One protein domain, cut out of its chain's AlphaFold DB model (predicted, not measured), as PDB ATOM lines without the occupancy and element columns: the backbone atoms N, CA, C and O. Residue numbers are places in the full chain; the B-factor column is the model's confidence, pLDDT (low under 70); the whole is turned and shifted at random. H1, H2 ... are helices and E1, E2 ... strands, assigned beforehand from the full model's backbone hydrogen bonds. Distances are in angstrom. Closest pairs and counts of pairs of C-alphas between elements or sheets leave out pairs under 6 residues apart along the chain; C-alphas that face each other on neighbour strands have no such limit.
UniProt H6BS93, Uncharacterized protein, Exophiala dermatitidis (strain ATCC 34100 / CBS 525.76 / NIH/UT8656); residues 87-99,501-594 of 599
ATOM      1  N   ARG A  87     -12.786  -5.137  26.715       77.62
ATOM      2  CA  ARG A  87     -11.431  -5.020  26.153       77.62
ATOM      3  C   ARG A  87     -10.905  -3.578  26.107       77.62
ATOM      4  O   ARG A  87      -9.716  -3.358  26.295       77.62
ATOM      5  N   THR A  88     -11.781  -2.592  25.907       83.06
ATOM      6  CA  THR A  88     -11.440  -1.161  25.975       83.06
ATOM      7  C   THR A  88     -11.075  -0.720  27.391       83.06
ATOM      8  O   THR A  88     -10.097  -0.004  27.568       83.06
ATOM      9  N   TYR A  89     -11.804  -1.183  28.405       81.81
ATOM     10  CA  TYR A  89     -11.447  -0.883  29.792       81.81
ATOM     11  C   TYR A  89     -10.142  -1.563  30.201       81.81
ATOM     12  O   TYR A  89      -9.280  -0.912  30.783       81.81
ATOM     13  N   VAL A  90      -9.964  -2.839  29.841       82.31
ATOM     14  CA  VAL A  90      -8.741  -3.595  30.153       82.31
ATOM     15  C   VAL A  90      -7.510  -2.928  29.540       82.31
ATOM     16  O   VAL A  90      -6.530  -2.726  30.248       82.31
ATOM     17  N   ARG A  91      -7.555  -2.517  28.264       87.00
ATOM     18  CA  ARG A  91      -6.411  -1.842  27.624       87.00
ATOM     19  C   ARG A  91      -6.128  -0.457  28.207       87.00
ATOM     20  O   ARG A  91      -4.968  -0.087  28.327       87.00
ATOM     21  N   GLU A  92      -7.160   0.318  28.552       82.94
ATOM     22  CA  GLU A  92      -6.980   1.653  29.137       82.94
ATOM     23  C   GLU A  92      -6.413   1.552  30.551       82.94
ATOM     24  O   GLU A  92      -5.498   2.297  30.891       82.94
ATOM     25  N   TYR A  93      -6.909   0.599  31.341       82.25
ATOM     26  CA  TYR A  93      -6.373   0.284  32.660       82.25
ATOM     27  C   TYR A  93      -4.926  -0.205  32.571       82.25
ATOM     28  O   TYR A  93      -4.063   0.323  33.268       82.25
ATOM     29  N   TYR A  94      -4.646  -1.155  31.671       87.38
ATOM     30  CA  TYR A  94      -3.299  -1.645  31.389       87.38
ATOM     31  C   TYR A  94      -2.364  -0.482  31.058       87.38
ATOM     32  O   TYR A  94      -1.382  -0.264  31.755       87.38
ATOM     33  N   ALA A  95      -2.716   0.327  30.057       80.00
ATOM     34  CA  ALA A  95      -1.884   1.429  29.601       80.00
ATOM     35  C   ALA A  95      -1.659   2.486  30.693       80.00
ATOM     36  O   ALA A  95      -0.539   2.959  30.856       80.00
ATOM     37  N   ALA A  96      -2.697   2.834  31.462       80.75
ATOM     38  CA  ALA A  96      -2.594   3.792  32.563       80.75
ATOM     39  C   ALA A  96      -1.721   3.292  33.723       80.75
ATOM     40  O   ALA A  96      -1.152   4.103  34.448       80.75
ATOM     41  N   SER A  97      -1.615   1.975  33.889       79.62
ATOM     42  CA  SER A  97      -0.850   1.358  34.973       79.62
ATOM     43  C   SER A  97       0.608   1.078  34.595       79.62
ATOM     44  O   SER A  97       1.351   0.556  35.420       79.62
ATOM     45  N   LEU A  98       1.025   1.385  33.360       84.19
ATOM     46  CA  LEU A  98       2.392   1.142  32.909       84.19
ATOM     47  C   LEU A  98       3.387   2.053  33.628       84.19
ATOM     48  O   LEU A  98       3.316   3.279  33.529       84.19
ATOM     49  N   SER A  99       4.381   1.440  34.255       81.75
ATOM     50  CA  SER A  99       5.548   2.112  34.820       81.75
ATOM     51  C   SER A  99       6.815   1.552  34.193       81.75
ATOM     52  O   SER A  99       6.924   0.338  34.029       81.75
ATOM     53  N   VAL A 501      -2.206   9.559  14.211       95.69
ATOM     54  CA  VAL A 501      -0.773   9.756  14.454       95.69
ATOM     55  C   VAL A 501      -0.457  11.237  14.286       95.69
ATOM     56  O   VAL A 501      -0.411  11.755  13.164       95.69
ATOM     57  N   ASP A 502      -0.245  11.914  15.415       93.94
ATOM     58  CA  ASP A 502       0.216  13.302  15.440       93.94
ATOM     59  C   ASP A 502       1.520  13.447  14.637       93.94
ATOM     60  O   ASP A 502       2.354  12.541  14.604       93.94
ATOM     61  N   GLN A 503       1.711  14.593  13.988       92.31
ATOM     62  CA  GLN A 503       2.896  14.893  13.189       92.31
ATOM     63  C   GLN A 503       4.190  14.763  14.007       92.31
ATOM     64  O   GLN A 503       5.202  14.313  13.473       92.31
ATOM     65  N   THR A 504       4.132  15.073  15.305       91.56
ATOM     66  CA  THR A 504       5.242  14.906  16.262       91.56
ATOM     67  C   THR A 504       5.574  13.440  16.576       91.56
ATOM     68  O   THR A 504       6.623  13.148  17.142       91.56
ATOM     69  N   ARG A 505       4.697  12.500  16.206       93.12
ATOM     70  CA  ARG A 505       4.843  11.053  16.438       93.12
ATOM     71  C   ARG A 505       4.972  10.247  15.149       93.12
ATOM     72  O   ARG A 505       4.841   9.025  15.169       93.12
ATOM     73  N   ARG A 506       5.214  10.903  14.015       93.69
ATOM     74  CA  ARG A 506       5.476  10.208  12.749       93.69
ATOM     75  C   ARG A 506       6.880   9.614  12.744       93.69
ATOM     76  O   ARG A 506       7.798  10.126  13.382       93.69
ATOM     77  N   GLN A 507       7.043   8.512  12.027       92.12
ATOM     78  CA  GLN A 507       8.342   7.892  11.821       92.12
ATOM     79  C   GLN A 507       9.034   8.556  10.633       92.12
ATOM     80  O   GLN A 507       8.600   8.428   9.496       92.12
ATOM     81  N   ASN A 508      10.160   9.220  10.866       88.06
ATOM     82  CA  ASN A 508      10.925   9.827   9.770       88.06
ATOM     83  C   ASN A 508      12.082   8.944   9.279       88.06
ATOM     84  O   ASN A 508      12.858   9.352   8.420       88.06
ATOM     85  N   ARG A 509      12.203   7.724   9.815       90.94
ATOM     86  CA  ARG A 509      13.278   6.779   9.504       90.94
ATOM     87  C   ARG A 509      12.825   5.332   9.698       90.94
ATOM     88  O   ARG A 509      11.916   5.061  10.479       90.94
ATOM     89  N   TYR A 510      13.485   4.412   8.998       91.56
ATOM     90  CA  TYR A 510      13.302   2.969   9.170       91.56
ATOM     91  C   TYR A 510      14.013   2.457  10.428       91.56
ATOM     92  O   TYR A 510      14.768   3.188  11.068       91.56
ATOM     93  N   GLY A 511      13.776   1.186  10.766       88.69
ATOM     94  CA  GLY A 511      14.436   0.530  11.900       88.69
ATOM     95  C   GLY A 511      13.983   1.059  13.262       88.69
ATOM     96  O   GLY A 511      14.729   0.987  14.231       88.69
ATOM     97  N   LEU A 512      12.787   1.648  13.325       94.31
ATOM     98  CA  LEU A 512      12.139   2.017  14.577       94.31
ATOM     99  C   LEU A 512      11.222   0.900  15.051       94.31
ATOM    100  O   LEU A 512      10.651   0.162  14.246       94.31
ATOM    101  N   ALA A 513      11.062   0.823  16.366       94.94
ATOM    102  CA  ALA A 513      10.269  -0.208  16.995       94.94
ATOM    103  C   ALA A 513       8.787  -0.151  16.590       94.94
ATOM    104  O   ALA A 513       8.175   0.920  16.522       94.94
ATOM    105  N   PHE A 514       8.206  -1.324  16.366       96.62
ATOM    106  CA  PHE A 514       6.792  -1.515  16.074       96.62
ATOM    107  C   PHE A 514       6.356  -2.877  16.613       96.62
ATOM    108  O   PHE A 514       7.002  -3.882  16.325       96.62
ATOM    109  N   ALA A 515       5.261  -2.907  17.366       96.56
ATOM    110  CA  ALA A 515       4.682  -4.138  17.886       96.56
ATOM    111  C   ALA A 515       3.154  -4.041  17.921       96.56
ATOM    112  O   ALA A 515       2.583  -2.971  18.132       96.56
ATOM    113  N   TYR A 516       2.485  -5.173  17.738       97.12
ATOM    114  CA  TYR A 516       1.040  -5.294  17.880       97.12
ATOM    115  C   TYR A 516       0.740  -6.478  18.787       97.12
ATOM    116  O   TYR A 516       1.226  -7.578  18.531       97.12
ATOM    117  N   ASP A 517      -0.070  -6.247  19.818       96.12
ATOM    118  CA  ASP A 517      -0.522  -7.311  20.704       96.12
ATOM    119  C   ASP A 517      -2.006  -7.635  20.461       96.12
ATOM    120  O   ASP A 517      -2.883  -6.794  20.711       96.12
ATOM    121  N   PRO A 518      -2.321  -8.856  19.993       94.19
ATOM    122  CA  PRO A 518      -3.687  -9.252  19.694       94.19
ATOM    123  C   PRO A 518      -4.533  -9.542  20.934       94.19
ATOM    124  O   PRO A 518      -5.750  -9.595  20.815       94.19
ATOM    125  N   GLU A 519      -3.958  -9.730  22.119       91.75
ATOM    126  CA  GLU A 519      -4.737  -9.969  23.341       91.75
ATOM    127  C   GLU A 519      -5.297  -8.637  23.862       91.75
ATOM    128  O   GLU A 519      -6.514  -8.451  23.988       91.75
ATOM    129  N   LEU A 520      -4.410  -7.661  24.030       93.75
ATOM    130  CA  LEU A 520      -4.683  -6.325  24.545       93.75
ATOM    131  C   LEU A 520      -5.283  -5.372  23.498       93.75
ATOM    132  O   LEU A 520      -5.832  -4.337  23.869       93.75
ATOM    133  N   ASP A 521      -5.236  -5.716  22.204       95.81
ATOM    134  CA  ASP A 521      -5.689  -4.850  21.099       95.81
ATOM    135  C   ASP A 521      -4.920  -3.531  21.000       95.81
ATOM    136  O   ASP A 521      -5.488  -2.485  20.659       95.81
ATOM    137  N   ILE A 522      -3.639  -3.556  21.354       97.00
ATOM    138  CA  ILE A 522      -2.803  -2.362  21.383       97.00
ATOM    139  C   ILE A 522      -1.741  -2.432  20.301       97.00
ATOM    140  O   ILE A 522      -1.176  -3.486  20.008       97.00
ATOM    141  N   VAL A 523      -1.473  -1.274  19.716       97.62
ATOM    142  CA  VAL A 523      -0.369  -1.066  18.794       97.62
ATOM    143  C   VAL A 523       0.644  -0.168  19.469       97.62
ATOM    144  O   VAL A 523       0.291   0.902  19.964       97.62
ATOM    145  N   LEU A 524       1.896  -0.593  19.448       97.56
ATOM    146  CA  LEU A 524       3.036   0.193  19.862       97.56
ATOM    147  C   LEU A 524       3.822   0.618  18.627       97.56
ATOM    148  O   LEU A 524       4.156  -0.202  17.773       97.56
ATOM    149  N   SER A 525       4.149   1.902  18.550       97.38
ATOM    150  CA  SER A 525       5.050   2.432  17.526       97.38
ATOM    151  C   SER A 525       5.989   3.454  18.146       97.38
ATOM    152  O   SER A 525       5.553   4.397  18.811       97.38
ATOM    153  N   ALA A 526       7.283   3.272  17.905       97.00
ATOM    154  CA  ALA A 526       8.285   4.287  18.174       97.00
ATOM    155  C   ALA A 526       8.284   5.342  17.069       97.00
ATOM    156  O   ALA A 526       7.937   5.066  15.920       97.00
ATOM    157  N   SER A 527       8.688   6.553  17.418       95.25
ATOM    158  CA  SER A 527       8.783   7.689  16.514       95.25
ATOM    159  C   SER A 527       9.983   8.546  16.871       95.25
ATOM    160  O   SER A 527      10.332   8.686  18.045       95.25
ATOM    161  N   THR A 528      10.570   9.171  15.863       91.69
ATOM    162  CA  THR A 528      11.591  10.199  16.042       91.69
ATOM    163  C   THR A 528      11.077  11.443  15.356       91.69
ATOM    164  O   THR A 528      10.926  11.435  14.129       91.69
ATOM    165  N   ASP A 529      10.778  12.486  16.121       82.00
ATOM    166  CA  ASP A 529      10.515  13.767  15.484       82.00
ATOM    167  C   ASP A 529      11.827  14.300  14.877       82.00
ATOM    168  O   ASP A 529      12.931  13.937  15.287       82.00
ATOM    169  N   ASN A 530      11.730  15.148  13.854       71.44
ATOM    170  CA  ASN A 530      12.906  15.793  13.249       71.44
ATOM    171  C   ASN A 530      13.614  16.769  14.216       71.44
ATOM    172  O   ASN A 530      14.515  17.492  13.802       71.44
ATOM    173  N   LEU A 531      13.171  16.834  15.476       66.38
ATOM    174  CA  LEU A 531      13.575  17.793  16.495       66.38
ATOM    175  C   LEU A 531      14.307  17.125  17.668       66.38
ATOM    176  O   LEU A 531      14.544  17.796  18.666       66.38
ATOM    177  N   HIS A 532      14.773  15.881  17.493       75.25
ATOM    178  CA  HIS A 532      15.593  15.095  18.433       75.25
ATOM    179  C   HIS A 532      14.825  14.383  19.556       75.25
ATOM    180  O   HIS A 532      15.444  13.694  20.362       75.25
ATOM    181  N   ASN A 533      13.495  14.467  19.618       90.62
ATOM    182  CA  ASN A 533      12.748  13.669  20.584       90.62
ATOM    183  C   ASN A 533      12.473  12.279  20.022       90.62
ATOM    184  O   ASN A 533      11.866  12.095  18.960       90.62
ATOM    185  N   HIS A 534      12.834  11.282  20.813       93.75
ATOM    186  CA  HIS A 534      12.466   9.901  20.572       93.75
ATOM    187  C   HIS A 534      11.305   9.555  21.489       93.75
ATOM    188  O   HIS A 534      11.359   9.785  22.693       93.75
ATOM    189  N   ARG A 535      10.207   9.064  20.925       95.62
ATOM    190  CA  ARG A 535       8.977   8.791  21.673       95.62
ATOM    191  C   ARG A 535       8.445   7.425  21.303       95.62
ATOM    192  O   ARG A 535       8.708   6.915  20.217       95.62
ATOM    193  N   VAL A 536       7.640   6.873  22.195       96.06
ATOM    194  CA  VAL A 536       6.812   5.703  21.922       96.06
ATOM    195  C   VAL A 536       5.365   6.116  22.123       96.06
ATOM    196  O   VAL A 536       5.054   6.937  22.987       96.06
ATOM    197  N   GLY A 537       4.483   5.620  21.265       96.56
ATOM    198  CA  GLY A 537       3.046   5.745  21.447       96.56
ATOM    199  C   GLY A 537       2.393   4.378  21.586       96.56
ATOM    200  O   GLY A 537       2.843   3.402  20.982       96.56
ATOM    201  N   LEU A 538       1.321   4.330  22.369       97.38
ATOM    202  CA  LEU A 538       0.374   3.227  22.413       97.38
ATOM    203  C   LEU A 538      -0.965   3.691  21.857       97.38
ATOM    204  O   LEU A 538      -1.564   4.643  22.362       97.38
ATOM    205  N   TRP A 539      -1.457   2.972  20.857       97.81
ATOM    206  CA  TRP A 539      -2.754   3.194  20.236       97.81
ATOM    207  C   TRP A 539      -3.653   1.982  20.428       97.81
ATOM    208  O   TRP A 539      -3.194   0.844  20.489       97.81
ATOM    209  N   SER A 540      -4.959   2.214  20.453       96.81
ATOM    210  CA  SER A 540      -5.931   1.137  20.306       96.81
ATOM    211  C   SER A 540      -6.025   0.703  18.844       96.81
ATOM    212  O   SER A 540      -6.321   1.521  17.975       96.81
ATOM    213  N   ALA A 541      -5.887  -0.597  18.579       96.25
ATOM    214  CA  ALA A 541      -6.093  -1.156  17.246       96.25
ATOM    215  C   ALA A 541      -7.556  -1.034  16.779       96.25
ATOM    216  O   ALA A 541      -7.806  -0.744  15.610       96.25
ATOM    217  N   ALA A 542      -8.534  -1.194  17.680       94.88
ATOM    218  CA  ALA A 542      -9.950  -1.038  17.346       94.88
ATOM    219  C   ALA A 542     -10.378   0.394  16.982       94.88
ATOM    220  O   ALA A 542     -11.248   0.549  16.126       94.88
ATOM    221  N   SER A 543      -9.849   1.429  17.645       95.88
ATOM    222  CA  SER A 543     -10.287   2.818  17.408       95.88
ATOM    223  C   SER A 543      -9.302   3.651  16.592       95.88
ATOM    224  O   SER A 543      -9.679   4.711  16.090       95.88
ATOM    225  N   GLY A 544      -8.044   3.218  16.485       96.88
ATOM    226  CA  GLY A 544      -6.953   4.011  15.923       96.88
ATOM    227  C   GLY A 544      -6.564   5.227  16.776       96.88
ATOM    228  O   GLY A 544      -5.782   6.060  16.321       96.88
ATOM    229  N   GLN A 545      -7.119   5.372  17.984       97.31
ATOM    230  CA  GLN A 545      -6.840   6.501  18.876       97.31
ATOM    231  C   GLN A 545      -5.661   6.203  19.798       97.31
ATOM    232  O   GLN A 545      -5.451   5.054  20.201       97.31
ATOM    233  N   LEU A 546      -4.911   7.252  20.133       96.94
ATOM    234  CA  LEU A 546      -3.846   7.202  21.127       96.94
ATOM    235  C   LEU A 546      -4.455   6.936  22.515       96.94
ATOM    236  O   LEU A 546      -5.527   7.438  22.842       96.94
ATOM    237  N   LEU A 547      -3.793   6.117  23.331       95.62
ATOM    238  CA  LEU A 547      -4.224   5.841  24.702       95.62
ATOM    239  C   LEU A 547      -3.755   6.970  25.628       95.62
ATOM    240  O   LEU A 547      -2.696   6.870  26.243       95.62
ATOM    241  N   ASP A 548      -4.532   8.046  25.729       91.56
ATOM    242  CA  ASP A 548      -4.132   9.312  26.378       91.56
ATOM    243  C   ASP A 548      -3.607   9.176  27.818       91.56
ATOM    244  O   ASP A 548      -2.779   9.971  28.257       91.56
ATOM    245  N   ARG A 549      -4.053   8.154  28.559       89.94
ATOM    246  CA  ARG A 549      -3.651   7.922  29.959       89.94
ATOM    247  C   ARG A 549      -2.343   7.149  30.123       89.94
ATOM    248  O   ARG A 549      -1.923   6.935  31.250       89.94
ATOM    249  N   CYS A 550      -1.721   6.708  29.034       93.12
ATOM    250  CA  CYS A 550      -0.510   5.899  29.081       93.12
ATOM    251  C   CYS A 550       0.724   6.749  29.444       93.12
ATOM    252  O   CYS A 550       1.102   7.607  28.639       93.12
ATOM    253  N   PRO A 551       1.417   6.506  30.576       93.50
ATOM    254  CA  PRO A 551       2.617   7.267  30.944       93.50
ATOM    255  C   PRO A 551       3.744   7.145  29.908       93.50
ATOM    256  O   PRO A 551       4.456   8.114  29.646       93.50
ATOM    257  N   LEU A 552       3.847   5.986  29.245       93.69
ATOM    258  CA  LEU A 552       4.810   5.736  28.170       93.69
ATOM    259  C   LEU A 552       4.633   6.695  26.982       93.69
ATOM    260  O   LEU A 552       5.621   7.063  26.351       93.69
ATOM    261  N   ASN A 553       3.416   7.193  26.727       94.69
ATOM    262  CA  ASN A 553       3.198   8.177  25.664       94.69
ATOM    263  C   ASN A 553       3.934   9.492  25.939       94.69
ATOM    264  O   ASN A 553       4.356  10.157  24.994       94.69
ATOM    265  N   ASN A 554       4.090   9.879  27.204       94.12
ATOM    266  CA  ASN A 554       4.690  11.156  27.586       94.12
ATOM    267  C   ASN A 554       6.205  11.070  27.790       94.12
ATOM    268  O   ASN A 554       6.857  12.106  27.905       94.12
ATOM    269  N   ARG A 555       6.781   9.862  27.806       94.25
ATOM    270  CA  ARG A 555       8.227   9.705  27.957       94.25
ATOM    271  C   ARG A 555       8.951  10.062  26.664       94.25
ATOM    272  O   ARG A 555       8.612   9.588  25.579       94.25
ATOM    273  N   VAL A 556       9.993  10.870  26.823       94.50
ATOM    274  CA  VAL A 556      10.984  11.147  25.788       94.50
ATOM    275  C   VAL A 556      12.231  10.328  26.098       94.50
ATOM    276  O   VAL A 556      12.770  10.387  27.203       94.50
ATOM    277  N   PHE A 557      12.665   9.538  25.128       93.00
ATOM    278  CA  PHE A 557      13.889   8.756  25.178       93.00
ATOM    279  C   PHE A 557      15.047   9.610  24.660       93.00
ATOM    280  O   PHE A 557      14.876  10.405  23.735       93.00
ATOM    281  N   LYS A 558      16.226   9.444  25.267       91.06
ATOM    282  CA  LYS A 558      17.449  10.145  24.840       91.06
ATOM    283  C   LYS A 558      17.937   9.673  23.478       91.06
ATOM    284  O   LYS A 558      18.489  10.463  22.732       91.06
ATOM    285  N   GLU A 559      17.694   8.404  23.175       91.19
ATOM    286  CA  GLU A 559      18.037   7.777  21.908       91.19
ATOM    287  C   GLU A 559      16.799   7.119  21.290       91.19
ATOM    288  O   GLU A 559      15.822   6.805  21.986       91.19
ATOM    289  N   PRO A 560      16.818   6.868  19.980       93.12
ATOM    290  CA  PRO A 560      15.723   6.208  19.296       93.12
ATOM    291  C   PRO A 560      15.414   4.822  19.856       93.12
ATOM    292  O   PRO A 560      16.316   4.030  20.117       93.12
ATOM    293  N   VAL A 561      14.124   4.504  19.962       93.75
ATOM    294  CA  VAL A 561      13.674   3.150  20.298       93.75
ATOM    295  C   VAL A 561      13.640   2.312  19.020       93.75
ATOM    296  O   VAL A 561      12.812   2.532  18.130       93.75
ATOM    297  N   THR A 562      14.577   1.380  18.906       92.88
ATOM    298  CA  THR A 562      14.851   0.588  17.696       92.88
ATOM    299  C   THR A 562      14.124  -0.751  17.686       92.88
ATOM    300  O   THR A 562      13.742  -1.234  16.623       92.88
ATOM    301  N   CYS A 563      13.868  -1.327  18.861       91.75
ATOM    302  CA  CYS A 563      13.139  -2.582  19.016       91.75
ATOM    303  C   CYS A 563      12.132  -2.487  20.169       91.75
ATOM    304  O   CYS A 563      12.388  -1.813  21.169       91.75
ATOM    305  N   ALA A 564      10.980  -3.135  20.011       94.31
ATOM    306  CA  ALA A 564       9.978  -3.262  21.058       94.31
ATOM    307  C   ALA A 564       9.186  -4.551  20.880       94.31
ATOM    308  O   ALA A 564       8.904  -4.958  19.753       94.31
ATOM    309  N   GLU A 565       8.769  -5.135  21.996       93.12
ATOM    310  CA  GLU A 565       7.939  -6.333  22.017       93.12
ATOM    311  C   GLU A 565       6.972  -6.268  23.201       93.12
ATOM    312  O   GLU A 565       7.293  -5.702  24.249       93.12
ATOM    313  N   ILE A 566       5.772  -6.821  23.026       93.44
ATOM    314  CA  ILE A 566       4.752  -6.905  24.075       93.44
ATOM    315  C   ILE A 566       4.639  -8.377  24.453       93.44
ATOM    316  O   ILE A 566       4.143  -9.188  23.676       93.44
ATOM    317  N   VAL A 567       5.153  -8.728  25.627       90.12
ATOM    318  CA  VAL A 567       5.498 -10.111  25.978       90.12
ATOM    319  C   VAL A 567       5.074 -10.435  27.399       90.12
ATOM    320  O   VAL A 567       5.055  -9.572  28.271       90.12
ATOM    321  N   ARG A 568       4.731 -11.694  27.672       84.56
ATOM    322  CA  ARG A 568       4.436 -12.148  29.036       84.56
ATOM    323  C   ARG A 568       5.722 -12.684  29.669       84.56
ATOM    324  O   ARG A 568       6.055 -13.845  29.480       84.56
ATOM    325  N   LEU A 569       6.443 -11.828  30.396       77.50
ATOM    326  CA  LEU A 569       7.698 -12.207  31.073       77.50
ATOM    327  C   LEU A 569       7.463 -12.945  32.394       77.50
ATOM    328  O   LEU A 569       8.253 -13.798  32.789       77.50
ATOM    329  N   ARG A 570       6.377 -12.599  33.092       80.44
ATOM    330  CA  ARG A 570       6.029 -13.106  34.424       80.44
ATOM    331  C   ARG A 570       4.568 -13.548  34.441       80.44
ATOM    332  O   ARG A 570       3.812 -13.242  33.515       80.44
ATOM    333  N   ASP A 571       4.169 -14.263  35.488       75.31
ATOM    334  CA  ASP A 571       2.756 -14.572  35.706       75.31
ATOM    335  C   ASP A 571       2.011 -13.266  35.980       75.31
ATOM    336  O   ASP A 571       2.314 -12.556  36.937       75.31
ATOM    337  N   GLY A 572       1.080 -12.912  35.094       83.88
ATOM    338  CA  GLY A 572       0.334 -11.664  35.188       83.88
ATOM    339  C   GLY A 572       0.160 -10.942  33.847       83.88
ATOM    340  O   GLY A 572       0.132 -11.583  32.783       83.88
ATOM    341  N   PRO A 573      -0.036  -9.609  33.887       87.06
ATOM    342  CA  PRO A 573      -0.182  -8.807  32.682       87.06
ATOM    343  C   PRO A 573       1.104  -8.847  31.853       87.06
ATOM    344  O   PRO A 573       2.199  -9.044  32.374       87.06
ATOM    345  N   LYS A 574       0.962  -8.657  30.538       90.62
ATOM    346  CA  LYS A 574       2.116  -8.532  29.645       90.62
ATOM    347  C   LYS A 574       2.971  -7.322  30.051       90.62
ATOM    348  O   LYS A 574       2.466  -6.342  30.587       90.62
ATOM    349  N   SER A 575       4.261  -7.411  29.785       90.12
ATOM    350  CA  SER A 575       5.207  -6.307  29.860       90.12
ATOM    351  C   SER A 575       5.487  -5.794  28.450       90.12
ATOM    352  O   SER A 575       5.339  -6.511  27.458       90.12
ATOM    353  N   ILE A 576       5.915  -4.543  28.356       93.75
ATOM    354  CA  ILE A 576       6.448  -3.955  27.133       93.75
ATOM    355  C   ILE A 576       7.952  -3.821  27.315       93.75
ATOM    356  O   ILE A 576       8.407  -3.089  28.190       93.75
ATOM    357  N   LEU A 577       8.715  -4.510  26.482       91.19
ATOM    358  CA  LEU A 577      10.160  -4.352  26.424       91.19
ATOM    359  C   LEU A 577      10.519  -3.341  25.344       91.19
ATOM    360  O   LEU A 577       9.956  -3.386  24.249       91.19
ATOM    361  N   LEU A 578      11.448  -2.439  25.647       92.19
ATOM    362  CA  LEU A 578      11.934  -1.408  24.731       92.19
ATOM    363  C   LEU A 578      13.461  -1.412  24.710       92.19
ATOM    364  O   LEU A 578      14.078  -1.355  25.770       92.19
ATOM    365  N   ALA A 579      14.064  -1.396  23.520       89.38
ATOM    366  CA  ALA A 579      15.501  -1.182  23.365       89.38
ATOM    367  C   ALA A 579      15.800   0.214  22.811       89.38
ATOM    368  O   ALA A 579      15.275   0.604  21.765       89.38
ATOM    369  N   SER A 580      16.651   0.958  23.516       89.06
ATOM    370  CA  SER A 580      17.097   2.313  23.164       89.06
ATOM    371  C   SER A 580      18.480   2.573  23.755       89.06
ATOM    372  O   SER A 580      18.718   2.218  24.903       89.06
ATOM    373  N   ALA A 581      19.399   3.182  22.999       81.25
ATOM    374  CA  ALA A 581      20.770   3.484  23.452       81.25
ATOM    375  C   ALA A 581      21.576   2.270  23.952       81.25
ATOM    376  O   ALA A 581      22.443   2.416  24.813       81.25
ATOM    377  N   GLY A 582      21.239   1.060  23.508       73.12
ATOM    378  CA  GLY A 582      21.790  -0.138  24.127       73.12
ATOM    379  C   GLY A 582      21.383  -0.321  25.590       73.12
ATOM    380  O   GLY A 582      22.153  -0.799  26.417       73.12
ATOM    381  N   LYS A 583      20.174   0.094  25.945       79.00
ATOM    382  CA  LYS A 583      19.515  -0.228  27.206       79.00
ATOM    383  C   LYS A 583      18.216  -0.941  26.902       79.00
ATOM    384  O   LYS A 583      17.567  -0.626  25.902       79.00
ATOM    385  N   LEU A 584      17.852  -1.876  27.772       82.06
ATOM    386  CA  LEU A 584      16.566  -2.548  27.724       82.06
ATOM    387  C   LEU A 584      15.712  -2.054  28.889       82.06
ATOM    388  O   LEU A 584      16.056  -2.254  30.049       82.06
ATOM    389  N   GLU A 585      14.597  -1.410  28.579       87.06
ATOM    390  CA  GLU A 585      13.640  -0.947  29.580       87.06
ATOM    391  C   GLU A 585      12.409  -1.852  29.582       87.06
ATOM    392  O   GLU A 585      11.819  -2.108  28.527       87.06
ATOM    393  N   GLU A 586      11.999  -2.307  30.767       89.56
ATOM    394  CA  GLU A 586      10.743  -3.026  30.971       89.56
ATOM    395  C   GLU A 586       9.671  -2.040  31.443       89.56
ATOM    396  O   GLU A 586       9.848  -1.296  32.407       89.56
ATOM    397  N   TRP A 587       8.527  -2.056  30.772       91.81
ATOM    398  CA  TRP A 587       7.328  -1.347  31.184       91.81
ATOM    399  C   TRP A 587       6.249  -2.348  31.530       91.81
ATOM    400  O   TRP A 587       5.636  -2.950  30.646       91.81
ATOM    401  N   CYS A 588       6.012  -2.517  32.819       88.12
ATOM    402  CA  CYS A 588       5.008  -3.429  33.332       88.12
ATOM    403  C   CYS A 588       3.857  -2.644  33.958       88.12
ATOM    404  O   CYS A 588       3.996  -1.483  34.353       88.12
ATOM    405  N   VAL A 589       2.693  -3.285  34.028       82.94
ATOM    406  CA  VAL A 589       1.584  -2.774  34.828       82.94
ATOM    407  C   VAL A 589       1.987  -2.882  36.290       82.94
ATOM    408  O   VAL A 589       2.111  -3.987  36.814       82.94
ATOM    409  N   GLN A 590       2.159  -1.741  36.953       68.44
ATOM    410  CA  GLN A 590       2.237  -1.699  38.403       68.44
ATOM    411  C   GLN A 590       0.880  -2.131  38.958       68.44
ATOM    412  O   GLN A 590      -0.062  -1.342  39.064       68.44
ATOM    413  N   GLY A 591       0.771  -3.402  39.334       52.41
ATOM    414  CA  GLY A 591      -0.132  -3.755  40.415       52.41
ATOM    415  C   GLY A 591       0.349  -2.979  41.635       52.41
ATOM    416  O   GLY A 591       1.427  -3.263  42.148       52.41
ATOM    417  N   ARG A 592      -0.389  -1.944  42.056       40.94
ATOM    418  CA  ARG A 592      -0.155  -1.306  43.356       40.94
ATOM    419  C   ARG A 592      -0.067  -2.408  44.417       40.94
ATOM    420  O   ARG A 592      -1.049  -3.111  44.614       40.94
ATOM    421  N   GLY A 593       1.091  -2.518  45.065       43.03
ATOM    422  CA  GLY A 593       1.254  -3.063  46.412       43.03
ATOM    423  C   GLY A 593       0.715  -4.467  46.662       43.03
ATOM    424  O   GLY A 593      -0.284  -4.608  47.355       43.03
ATOM    425  N   PHE A 594       1.422  -5.500  46.201       43.78
ATOM    426  CA  PHE A 594       1.308  -6.810  46.856       43.78
ATOM    427  C   PHE A 594       2.537  -7.219  47.675       43.78
ATOM    428  O   PHE A 594       2.421  -8.176  48.428       43.78
TER     429      PHE A 594
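AT A GLANCE: This is residues 87 to 99 and 501 to 594 of the 599 residues of an uncharacterized protein of Exophiala dermatitidis (strain ATCC 34100 / CBS 525.76 / NIH/UT8656) (UniProt H6BS93). Two small three-stranded sheets, E1-E2-E3 and E4-E5-E6, stand partly face to face as a wedge-like sandwich, close together at E1 and E4 and wider apart at E3 and E6. H1 lies at one end, grazing both sheets, and short H2 sits beside E3. The 107 printed residues run H1 E1 E2 E3 H2 E4 E5 E6, a mixed class with under half in named elements; both sheets are antiparallel. The whole is compact, radius of gyration of the C-alphas 13.2 A, spanning 40 by 31 by 21 A.

HOW THE PARTS SIT: H1, residues 87 to 96, only grazes both sheets; its C-alpha 94 is 6.1 A from that of Val 589 in E6, residues 583 to 589. E1, residues 514 to 517, E2, 522 to 528, and E3, 534 to 540, form a meander, each strand the antiparallel neighbour of the one before, with N 515 to O 524 at 3.0 A and N 523 to O 539 at 2.8 A. H2, residues 551 to 554, is on that sheet at a height of 4.5 A, over none of its strands. E4, residues 561 to 567, E5, 575 to 580, and E6 form another meander, with N 565 to O 577 at 3.1 A and N 576 to O 587 at 2.8 A. The closest C-alphas of E1 and E4, Ala 515 and Glu 565, are 5.7 A apart; E3 and E6 are apart. In H1 every O i to N i+4 pair is within hydrogen-bond range; H2 is too short for one.

IN THESE COORDINATES: H1 begins at C-alpha 87 (-11.431, -5.020, 26.153) and measures 14.0 A. E3 measures 20.4 A, E2 19.8 A and E6 19.6 A, ending at C-alpha 589 (1.584, -2.774, 34.828).

THE WHOLE: Residues 100 to 500 are not printed; C-alphas 99 and 501 are 22.7 A apart. Of the links printed whole, none is long. Confidence is under 70 at residues 531 and 590 to 594.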